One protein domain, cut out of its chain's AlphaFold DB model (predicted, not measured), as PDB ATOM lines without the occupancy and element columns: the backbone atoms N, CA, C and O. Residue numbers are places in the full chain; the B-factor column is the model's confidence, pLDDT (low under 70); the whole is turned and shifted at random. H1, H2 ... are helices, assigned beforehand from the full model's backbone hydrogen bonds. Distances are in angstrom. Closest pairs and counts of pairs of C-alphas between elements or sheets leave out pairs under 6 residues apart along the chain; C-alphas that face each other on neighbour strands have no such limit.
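AT A GLANCE: This is residues 308 to 376 of the 429 residues of the protein "C2H2-type domain-containing protein" of Schistocephalus solidus (UniProt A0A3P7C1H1). Little regular structure is present: two helices, H1 and H2, form a V-shaped hairpin, and beyond the end of H2 residues 339 to 376 wind through loops with no named element. Residues 326 to 331, at the turn of the V, stick out. The printed part has 69 residues with two named helices, H1 then H2, and no named strand; the class is all helix, with 24 residues in named elements. It is compact, with a radius of gyration of the C-alphas of 12.3 A and spans of 36 by 28 by 19 A.

HOW THE PARTS SIT: H1, residues 308 to 322, touches H2, residues 330 to 338, with its residues 318 to 322 alone; the closest C-alphas, of Gln 321 and Ala 336, are 5.8 A apart. The two form a helical hairpin, running opposite ways at a shallow tilt of 32 degrees, only just short of steep. In both, every O i to N i+4 pair is within hydrogen-bond range.

IN THESE COORDINATES: H1 is 20.8 A long, from C-alpha 308 at (348.753, 253.682, 395.535). H2, 12.2 A, ends at C-alpha 338 at (361.081, 268.154, 388.281).

THE WHOLE: The farthest C-alphas, of Asn 328 and Pro 371, are 37.1 A apart. The printed part has no cut, and the link from H1 to H2 is short. The model's pLDDT is under 70 at residues 344, 347 to 355, 367 and 370 to 376.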
ATOM      1  N   LEU A 308     349.838 252.934 396.171       78.31
ATOM      2  CA  LEU A 308     348.753 253.682 395.535       78.31
ATOM      3  C   LEU A 308     348.543 255.043 396.218       78.31
ATOM      4  O   LEU A 308     348.454 256.072 395.550       78.31
ATOM      5  N   SER A 309     348.550 255.082 397.553       77.56
ATOM      6  CA  SER A 309     348.389 256.334 398.300       77.56
ATOM      7  C   SER A 309     349.538 257.326 398.076       77.56
ATOM      8  O   SER A 309     349.305 258.535 398.030       77.56
ATOM      9  N   ALA A 310     350.776 256.843 397.931       74.88
ATOM     10  CA  ALA A 310     351.943 257.674 397.650       74.88
ATOM     11  C   ALA A 310     351.893 258.232 396.220       74.88
ATOM     12  O   ALA A 310     352.116 259.427 396.015       74.88
ATOM     13  N   THR A 311     351.478 257.400 395.264       77.81
ATOM     14  CA  THR A 311     351.281 257.781 393.860       77.81
ATOM     15  C   THR A 311     350.204 258.856 393.714       77.81
ATOM     16  O   THR A 311     350.437 259.881 393.077       77.81
ATOM     17  N   LEU A 312     349.055 258.689 394.374       82.19
ATOM     18  CA  LEU A 312     347.972 259.677 394.353       82.19
ATOM     19  C   LEU A 312     348.386 261.002 395.009       82.19
ATOM     20  O   LEU A 312     348.101 262.074 394.477       82.19
ATOM     21  N   LYS A 313     349.122 260.959 396.129       79.88
ATOM     22  CA  LYS A 313     349.684 262.171 396.757       79.88
ATOM     23  C   LYS A 313     350.666 262.881 395.834       79.88
ATOM     24  O   LYS A 313     350.673 264.108 395.768       79.88
ATOM     25  N   ARG A 314     351.488 262.121 395.111       80.62
ATOM     26  CA  ARG A 314     352.414 262.667 394.123       80.62
ATOM     27  C   ARG A 314     351.674 263.330 392.970       80.62
ATOM     28  O   ARG A 314     352.022 264.450 392.610       80.62
ATOM     29  N   GLN A 315     350.651 262.677 392.430       82.62
ATOM     30  CA  GLN A 315     349.823 263.231 391.363       82.62
ATOM     31  C   GLN A 315     349.125 264.520 391.812       82.62
ATOM     32  O   GLN A 315     349.175 265.519 391.103       82.62
ATOM     33  N   ALA A 316     348.565 264.545 393.024       83.19
ATOM     34  CA  ALA A 316     347.952 265.745 393.590       83.19
ATOM     35  C   ALA A 316     348.952 266.908 393.724       83.19
ATOM     36  O   ALA A 316     348.619 268.048 393.409       83.19
ATOM     37  N   LEU A 317     350.191 266.632 394.147       81.31
ATOM     38  CA  LEU A 317     351.241 267.651 394.239       81.31
ATOM     39  C   LEU A 317     351.684 268.166 392.870       81.31
ATOM     40  O   LEU A 317     351.872 269.370 392.719       81.31
ATOM     41  N   LEU A 318     351.835 267.279 391.885       82.19
ATOM     42  CA  LEU A 318     352.161 267.668 390.514       82.19
ATOM     43  C   LEU A 318     351.057 268.546 389.924       82.19
ATOM     44  O   LEU A 318     351.359 269.622 389.418       82.19
ATOM     45  N   ASN A 319     349.794 268.150 390.072       83.31
ATOM     46  CA  ASN A 319     348.653 268.936 389.607       83.31
ATOM     47  C   ASN A 319     348.628 270.321 390.273       83.31
ATOM     48  O   ASN A 319     348.591 271.332 389.581       83.31
ATOM     49  N   ALA A 320     348.788 270.389 391.599       83.38
ATOM     50  CA  ALA A 320     348.830 271.658 392.330       83.38
ATOM     51  C   ALA A 320     350.028 272.555 391.955       83.38
ATOM     52  O   ALA A 320     349.973 273.776 392.113       83.38
ATOM     53  N   GLN A 321     351.144 271.975 391.501       82.06
ATOM     54  CA  GLN A 321     352.292 272.732 390.998       82.06
ATOM     55  C   GLN A 321     352.081 273.202 389.559       82.06
ATOM     56  O   GLN A 321     352.431 274.339 389.250       82.06
ATOM     57  N   LEU A 322     351.493 272.363 388.706       84.38
ATOM     58  CA  LEU A 322     351.191 272.682 387.312       84.38
ATOM     59  C   LEU A 322     350.098 273.749 387.193       84.38
ATOM     60  O   LEU A 322     350.227 274.626 386.351       84.38
ATOM     61  N   GLU A 323     349.109 273.777 388.091       82.38
ATOM     62  CA  GLU A 323     348.099 274.852 388.165       82.38
ATOM     63  C   GLU A 323     348.707 276.246 388.405       82.38
ATOM     64  O   GLU A 323     348.110 277.269 388.068       82.38
ATOM     65  N   ARG A 324     349.910 276.310 388.991       81.25
ATOM     66  CA  ARG A 324     350.635 277.572 389.224       81.25
ATOM     67  C   ARG A 324     351.475 278.004 388.030       81.25
ATOM     68  O   ARG A 324     351.996 279.120 388.038       81.25
ATOM     69  N   VAL A 325     351.639 277.135 387.039       82.81
ATOM     70  CA  VAL A 325     352.407 277.403 385.831       82.81
ATOM     71  C   VAL A 325     351.446 277.713 384.694       82.81
ATOM     72  O   VAL A 325     350.369 277.140 384.574       82.81
ATOM     73  N   HIS A 326     351.834 278.657 383.845       83.19
ATOM     74  CA  HIS A 326     351.062 278.974 382.659       83.19
ATOM     75  C   HIS A 326     351.044 277.776 381.681       83.19
ATOM     76  O   HIS A 326     352.111 277.235 381.407       83.19
ATOM     77  N   PRO A 327     349.904 277.409 381.064       79.19
ATOM     78  CA  PRO A 327     349.811 276.227 380.190       79.19
ATOM     79  C   PRO A 327     350.767 276.264 378.981       79.19
ATOM     80  O   PRO A 327     351.318 275.245 378.592       79.19
ATOM     81  N   ASN A 328     351.046 277.453 378.435       78.44
ATOM     82  CA  ASN A 328     352.033 277.653 377.354       78.44
ATOM     83  C   ASN A 328     353.462 277.983 377.854       78.44
ATOM     84  O   ASN A 328     354.227 278.646 377.147       78.44
ATOM     85  N   ASP A 329     353.797 277.656 379.103       81.69
ATOM     86  CA  ASP A 329     355.154 277.757 379.661       81.69
ATOM     87  C   ASP A 329     355.720 276.349 379.873       81.69
ATOM     88  O   ASP A 329     355.750 275.824 380.986       81.69
ATOM     89  N   VAL A 330     356.128 275.722 378.765       84.12
ATOM     90  CA  VAL A 330     356.627 274.339 378.733       84.12
ATOM     91  C   VAL A 330     357.835 274.173 379.653       84.12
ATOM     92  O   VAL A 330     357.894 273.218 380.426       84.12
ATOM     93  N   ASP A 331     358.757 275.138 379.642       82.44
ATOM     94  CA  ASP A 331     359.903 275.138 380.547       82.44
ATOM     95  C   ASP A 331     359.438 275.208 382.000       82.44
ATOM     96  O   ASP A 331     359.870 274.400 382.821       82.44
ATOM     97  N   GLY A 332     358.509 276.109 382.328       82.12
ATOM     98  CA  GLY A 332     357.898 276.178 383.653       82.12
ATOM     99  C   GLY A 332     357.252 274.858 384.084       82.12
ATOM    100  O   GLY A 332     357.410 274.451 385.237       82.12
ATOM    101  N   MET A 333     356.571 274.159 383.170       83.94
ATOM    102  CA  MET A 333     355.917 272.879 383.449       83.94
ATOM    103  C   MET A 333     356.948 271.792 383.742       83.94
ATOM    104  O   MET A 333     356.822 271.086 384.739       83.94
ATOM    105  N   VAL A 334     358.009 271.708 382.938       83.19
ATOM    106  CA  VAL A 334     359.138 270.794 383.167       83.19
ATOM    107  C   VAL A 334     359.822 271.101 384.504       83.19
ATOM    108  O   VAL A 334     360.138 270.202 385.280       83.19
ATOM    109  N   HIS A 335     360.006 272.378 384.838       81.31
ATOM    110  CA  HIS A 335     360.573 272.766 386.129       81.31
ATOM    111  C   HIS A 335     359.643 272.420 387.300       81.31
ATOM    112  O   HIS A 335     360.129 272.059 388.372       81.31
ATOM    113  N   ALA A 336     358.323 272.522 387.126       81.56
ATOM    114  CA  ALA A 336     357.345 272.120 388.129       81.56
ATOM    115  C   ALA A 336     357.355 270.603 388.344       81.56
ATOM    116  O   ALA A 336     357.472 270.166 389.484       81.56
ATOM    117  N   THR A 337     357.339 269.797 387.280       81.50
ATOM    118  CA  THR A 337     357.380 268.332 387.408       81.50
ATOM    119  C   THR A 337     358.678 267.850 388.037       81.50
ATOM    120  O   THR A 337     358.661 266.961 388.890       81.50
ATOM    121  N   HIS A 338     359.798 268.485 387.690       78.25
ATOM    122  CA  HIS A 338     361.081 268.154 388.281       78.25
ATOM    123  C   HIS A 338     361.131 268.476 389.773       78.25
ATOM    124  O   HIS A 338     361.870 267.802 390.467       78.25
ATOM    125  N   ARG A 339     360.354 269.428 390.317       76.62
ATOM    126  CA  ARG A 339     360.395 269.802 391.751       76.62
ATOM    127  C   ARG A 339     359.930 268.721 392.724       76.62
ATOM    128  O   ARG A 339     360.151 268.867 393.930       76.62
ATOM    129  N   VAL A 340     359.290 267.665 392.233       78.75
ATOM    130  CA  VAL A 340     358.836 266.537 393.047       78.75
ATOM    131  C   VAL A 340     359.872 265.420 392.998       78.75
ATOM    132  O   VAL A 340     360.466 265.156 391.957       78.75
ATOM    133  N   CYS A 341     360.088 264.748 394.132       80.69
ATOM    134  CA  CYS A 341     361.012 263.617 394.190       80.69
ATOM    135  C   CYS A 341     360.636 262.556 393.150       80.69
ATOM    136  O   CYS A 341     359.472 262.172 393.060       80.69
ATOM    137  N   SER A 342     361.628 262.064 392.404       76.00
ATOM    138  CA  SER A 342     361.425 261.086 391.333       76.00
ATOM    139  C   SER A 342     360.959 259.702 391.807       76.00
ATOM    140  O   SER A 342     360.327 259.000 391.018       76.00
ATOM    141  N   LEU A 343     361.152 259.328 393.078       75.75
ATOM    142  CA  LEU A 343     360.689 258.040 393.612       75.75
ATOM    143  C   LEU A 343     359.184 258.033 393.904       75.75
ATOM    144  O   LEU A 343     358.648 258.959 394.516       75.75
ATOM    145  N   VAL A 344     358.509 256.973 393.452       69.56
ATOM    146  CA  VAL A 344     357.045 256.809 393.524       69.56
ATOM    147  C   VAL A 344     356.550 256.758 394.976       69.56
ATOM    148  O   VAL A 344     355.484 257.287 395.276       69.56
ATOM    149  N   ASP A 345     357.393 256.275 395.893       71.88
ATOM    150  CA  ASP A 345     357.035 256.049 397.297       71.88
ATOM    151  C   ASP A 345     357.714 256.997 398.287       71.88
ATOM    152  O   ASP A 345     357.775 256.680 399.476       71.88
ATOM    153  N   CYS A 346     358.251 258.154 397.853       73.31
ATOM    154  CA  CYS A 346     358.924 259.033 398.819       73.31
ATOM    155  C   CYS A 346     357.914 259.524 399.875       73.31
ATOM    156  O   CYS A 346     356.993 260.263 399.534       73.31
ATOM    157  N   PRO A 347     358.091 259.212 401.179       66.69
ATOM    158  CA  PRO A 347     357.191 259.703 402.223       66.69
ATOM    159  C   PRO A 347     357.358 261.218 402.459       66.69
ATOM    160  O   PRO A 347     356.565 261.841 403.163       66.69
ATOM    161  N   ARG A 348     358.382 261.829 401.845       65.88
ATOM    162  CA  ARG A 348     358.694 263.264 401.826       65.88
ATOM    163  C   ARG A 348     358.631 263.802 400.387       65.88
ATOM    164  O   ARG A 348     359.653 264.113 399.789       65.88
ATOM    165  N   LEU A 349     357.436 263.966 399.821       66.88
ATOM    166  CA  LEU A 349     357.250 264.496 398.452       66.88
ATOM    167  C   LEU A 349     357.535 266.008 398.300       66.88
ATOM    168  O   LEU A 349     357.218 266.604 397.275       66.88
ATOM    169  N   LEU A 350     358.136 266.645 399.309       59.06
ATOM    170  CA  LEU A 350     358.478 268.063 399.296       59.06
ATOM    171  C   LEU A 350     359.977 268.228 399.029       59.06
ATOM    172  O   LEU A 350     360.798 267.712 399.784       59.06
ATOM    173  N   GLY A 351     360.327 269.013 398.005       58.59
ATOM    174  CA  GLY A 351     361.695 269.444 397.672       58.59
ATOM    175  C   GLY A 351     362.356 270.365 398.712       58.59
ATOM    176  O   GLY A 351     363.179 271.205 398.365       58.59
ATOM    177  N   GLY A 352     361.994 270.247 399.990       52.78
ATOM    178  CA  GLY A 352     362.680 270.923 401.084       52.78
ATOM    179  C   GLY A 352     363.944 270.146 401.439       52.78
ATOM    180  O   GLY A 352     363.845 269.056 401.993       52.78
ATOM    181  N   ALA A 353     365.108 270.706 401.103       54.41
ATOM    182  CA  ALA A 353     366.467 270.183 401.333       54.41
ATOM    183  C   ALA A 353     366.979 269.080 400.374       54.41
ATOM    184  O   ALA A 353     368.069 268.541 400.561       54.41
ATOM    185  N   GLY A 354     366.226 268.776 399.316       60.72
ATOM    186  CA  GLY A 354     366.640 267.903 398.217       60.72
ATOM    187  C   GLY A 354     367.313 268.665 397.068       60.72
ATOM    188  O   GLY A 354     366.900 269.782 396.771       60.72
ATOM    189  N   GLY A 355     368.337 268.098 396.421       69.69
ATOM    190  CA  GLY A 355     369.064 268.732 395.305       69.69
ATOM    191  C   GLY A 355     369.000 267.908 394.013       69.69
ATOM    192  O   GLY A 355     368.720 266.708 394.085       69.69
ATOM    193  N   PRO A 356     369.235 268.522 392.835       75.06
ATOM    194  CA  PRO A 356     369.227 267.799 391.567       75.06
ATOM    195  C   PRO A 356     370.435 266.868 391.468       75.06
ATOM    196  O   PRO A 356     371.512 267.172 391.986       75.06
ATOM    197  N   CYS A 357     370.272 265.739 390.781       74.38
ATOM    198  CA  CYS A 357     371.392 264.895 390.384       74.38
ATOM    199  C   CYS A 357     372.349 265.694 389.487       74.38
ATOM    200  O   CYS A 357     371.914 266.396 388.577       74.38
ATOM    201  N   VAL A 358     373.655 265.550 389.718       74.31
ATOM    202  CA  VAL A 358     374.702 266.274 388.978       74.31
ATOM    203  C   VAL A 358     374.709 265.906 387.487       74.31
ATOM    204  O   VAL A 358     375.009 266.755 386.654       74.31
ATOM    205  N   TYR A 359     374.312 264.677 387.143       71.88
ATOM    206  CA  TYR A 359     374.357 264.159 385.773       71.88
ATOM    207  C   TYR A 359     373.030 264.328 385.023       71.88
ATOM    208  O   TYR A 359     373.001 264.910 383.943       71.88
ATOM    209  N   CYS A 360     371.911 263.865 385.593       74.12
ATOM    210  CA  CYS A 360     370.606 263.887 384.912       74.12
ATOM    211  C   CYS A 360     369.660 265.004 385.378       74.12
ATOM    212  O   CYS A 360     368.541 265.099 384.883       74.12
ATOM    213  N   LYS A 361     370.070 265.832 386.350       74.38
ATOM    214  CA  LYS A 361     369.286 266.947 386.918       74.38
ATOM    215  C   LYS A 361     367.946 266.575 387.581       74.38
ATOM    216  O   LYS A 361     367.240 267.474 388.031       74.38
ATOM    217  N   LEU A 362     367.612 265.288 387.725       75.75
ATOM    218  CA  LEU A 362     366.420 264.834 388.459       75.75
ATOM    219  C   LEU A 362     366.502 265.223 389.941       75.75
ATOM    220  O   LEU A 362     367.561 265.077 390.553       75.75
ATOM    221  N   LEU A 363     365.400 265.699 390.532       76.31
ATOM    222  CA  LEU A 363     365.370 266.111 391.939       76.31
ATOM    223  C   LEU A 363     364.993 264.950 392.868       76.31
ATOM    224  O   LEU A 363     364.061 264.180 392.618       76.31
ATOM    225  N   PHE A 364     365.702 264.869 393.992       75.56
ATOM    226  CA  PHE A 364     365.499 263.864 395.034       75.56
ATOM    227  C   PHE A 364     365.221 264.532 396.375       75.56
ATOM    228  O   PHE A 364     365.848 265.536 396.695       75.56
ATOM    229  N   CYS A 365     364.307 263.971 397.172       76.25
ATOM    230  CA  CYS A 365     364.091 264.388 398.561       76.25
ATOM    231  C   CYS A 365     365.341 264.038 399.416       76.25
ATOM    232  O   CYS A 365     366.108 263.156 399.027       76.25
ATOM    233  N   PRO A 366     365.567 264.670 400.587       71.75
ATOM    234  CA  PRO A 366     366.757 264.429 401.424       71.75
ATOM    235  C   PRO A 366     366.983 262.957 401.795       71.75
ATOM    236  O   PRO A 366     368.115 262.533 401.970       71.75
ATOM    237  N   GLN A 367     365.900 262.181 401.895       69.50
ATOM    238  CA  GLN A 367     365.926 260.750 402.216       69.50
ATOM    239  C   GLN A 367     366.342 259.863 401.037       69.50
ATOM    240  O   GLN A 367     366.815 258.756 401.247       69.50
ATOM    241  N   HIS A 368     366.165 260.341 399.804       72.44
ATOM    242  CA  HIS A 368     366.489 259.602 398.579       72.44
ATOM    243  C   HIS A 368     367.651 260.227 397.819       72.44
ATOM    244  O   HIS A 368     367.843 259.939 396.642       72.44
ATOM    245  N   ARG A 369     368.412 261.106 398.477       70.44
ATOM    246  CA  ARG A 369     369.652 261.659 397.949       70.44
ATOM    247  C   ARG A 369     370.788 260.704 398.329       70.44
ATOM    248  O   ARG A 369     371.088 260.610 399.517       70.44
ATOM    249  N   PRO A 370     371.423 260.005 397.377       59.88
ATOM    250  CA  PRO A 370     372.492 259.075 397.722       59.88
ATOM    251  C   PRO A 370     373.738 259.819 398.212       59.88
ATOM    252  O   PRO A 370     373.979 260.946 397.760       59.88
ATOM    253  N   PRO A 371     374.528 259.205 399.112       55.38
ATOM    254  CA  PRO A 371     375.681 259.843 399.749       55.38
ATOM    255  C   PRO A 371     376.813 260.186 398.766       55.38
ATOM    256  O   PRO A 371     377.606 261.081 399.052       55.38
ATOM    257  N   HIS A 372     376.828 259.590 397.569       52.03
ATOM    258  CA  HIS A 372     377.772 259.905 396.495       52.03
ATOM    259  C   HIS A 372     376.998 260.030 395.170       52.03
ATOM    260  O   HIS A 372     376.490 259.056 394.633       52.03
ATOM    261  N   SER A 373     376.788 261.273 394.729       53.50
ATOM    262  CA  SER A 373     376.339 261.697 393.386       53.50
ATOM    263  C   SER A 373     375.283 260.869 392.621       53.50
ATOM    264  O   SER A 373     375.342 260.765 391.399       53.50
ATOM    265  N   GLY A 374     374.193 260.489 393.288       56.28
ATOM    266  CA  GLY A 374     372.894 260.266 392.639       56.28
ATOM    267  C   GLY A 374     372.462 258.807 392.551       56.28
ATOM    268  O   GLY A 374     373.269 257.900 392.654       56.28
ATOM    269  N   HIS A 375     371.145 258.608 392.412       60.38
ATOM    270  CA  HIS A 375     370.500 257.316 392.108       60.38
ATOM    271  C   HIS A 375     371.206 256.575 390.960       60.38
ATOM    272  O   HIS A 375     371.986 257.227 390.268       60.38
ATOM    273  N   ASP A 376     370.860 255.306 390.698       55.41
ATOM    274  CA  ASP A 376     371.315 254.513 389.537       55.41
ATOM    275  C   ASP A 376     371.065 255.245 388.208       55.41
ATOM    276  O   ASP A 376     370.091 255.044 387.479       55.41
TER     277      ASP A 376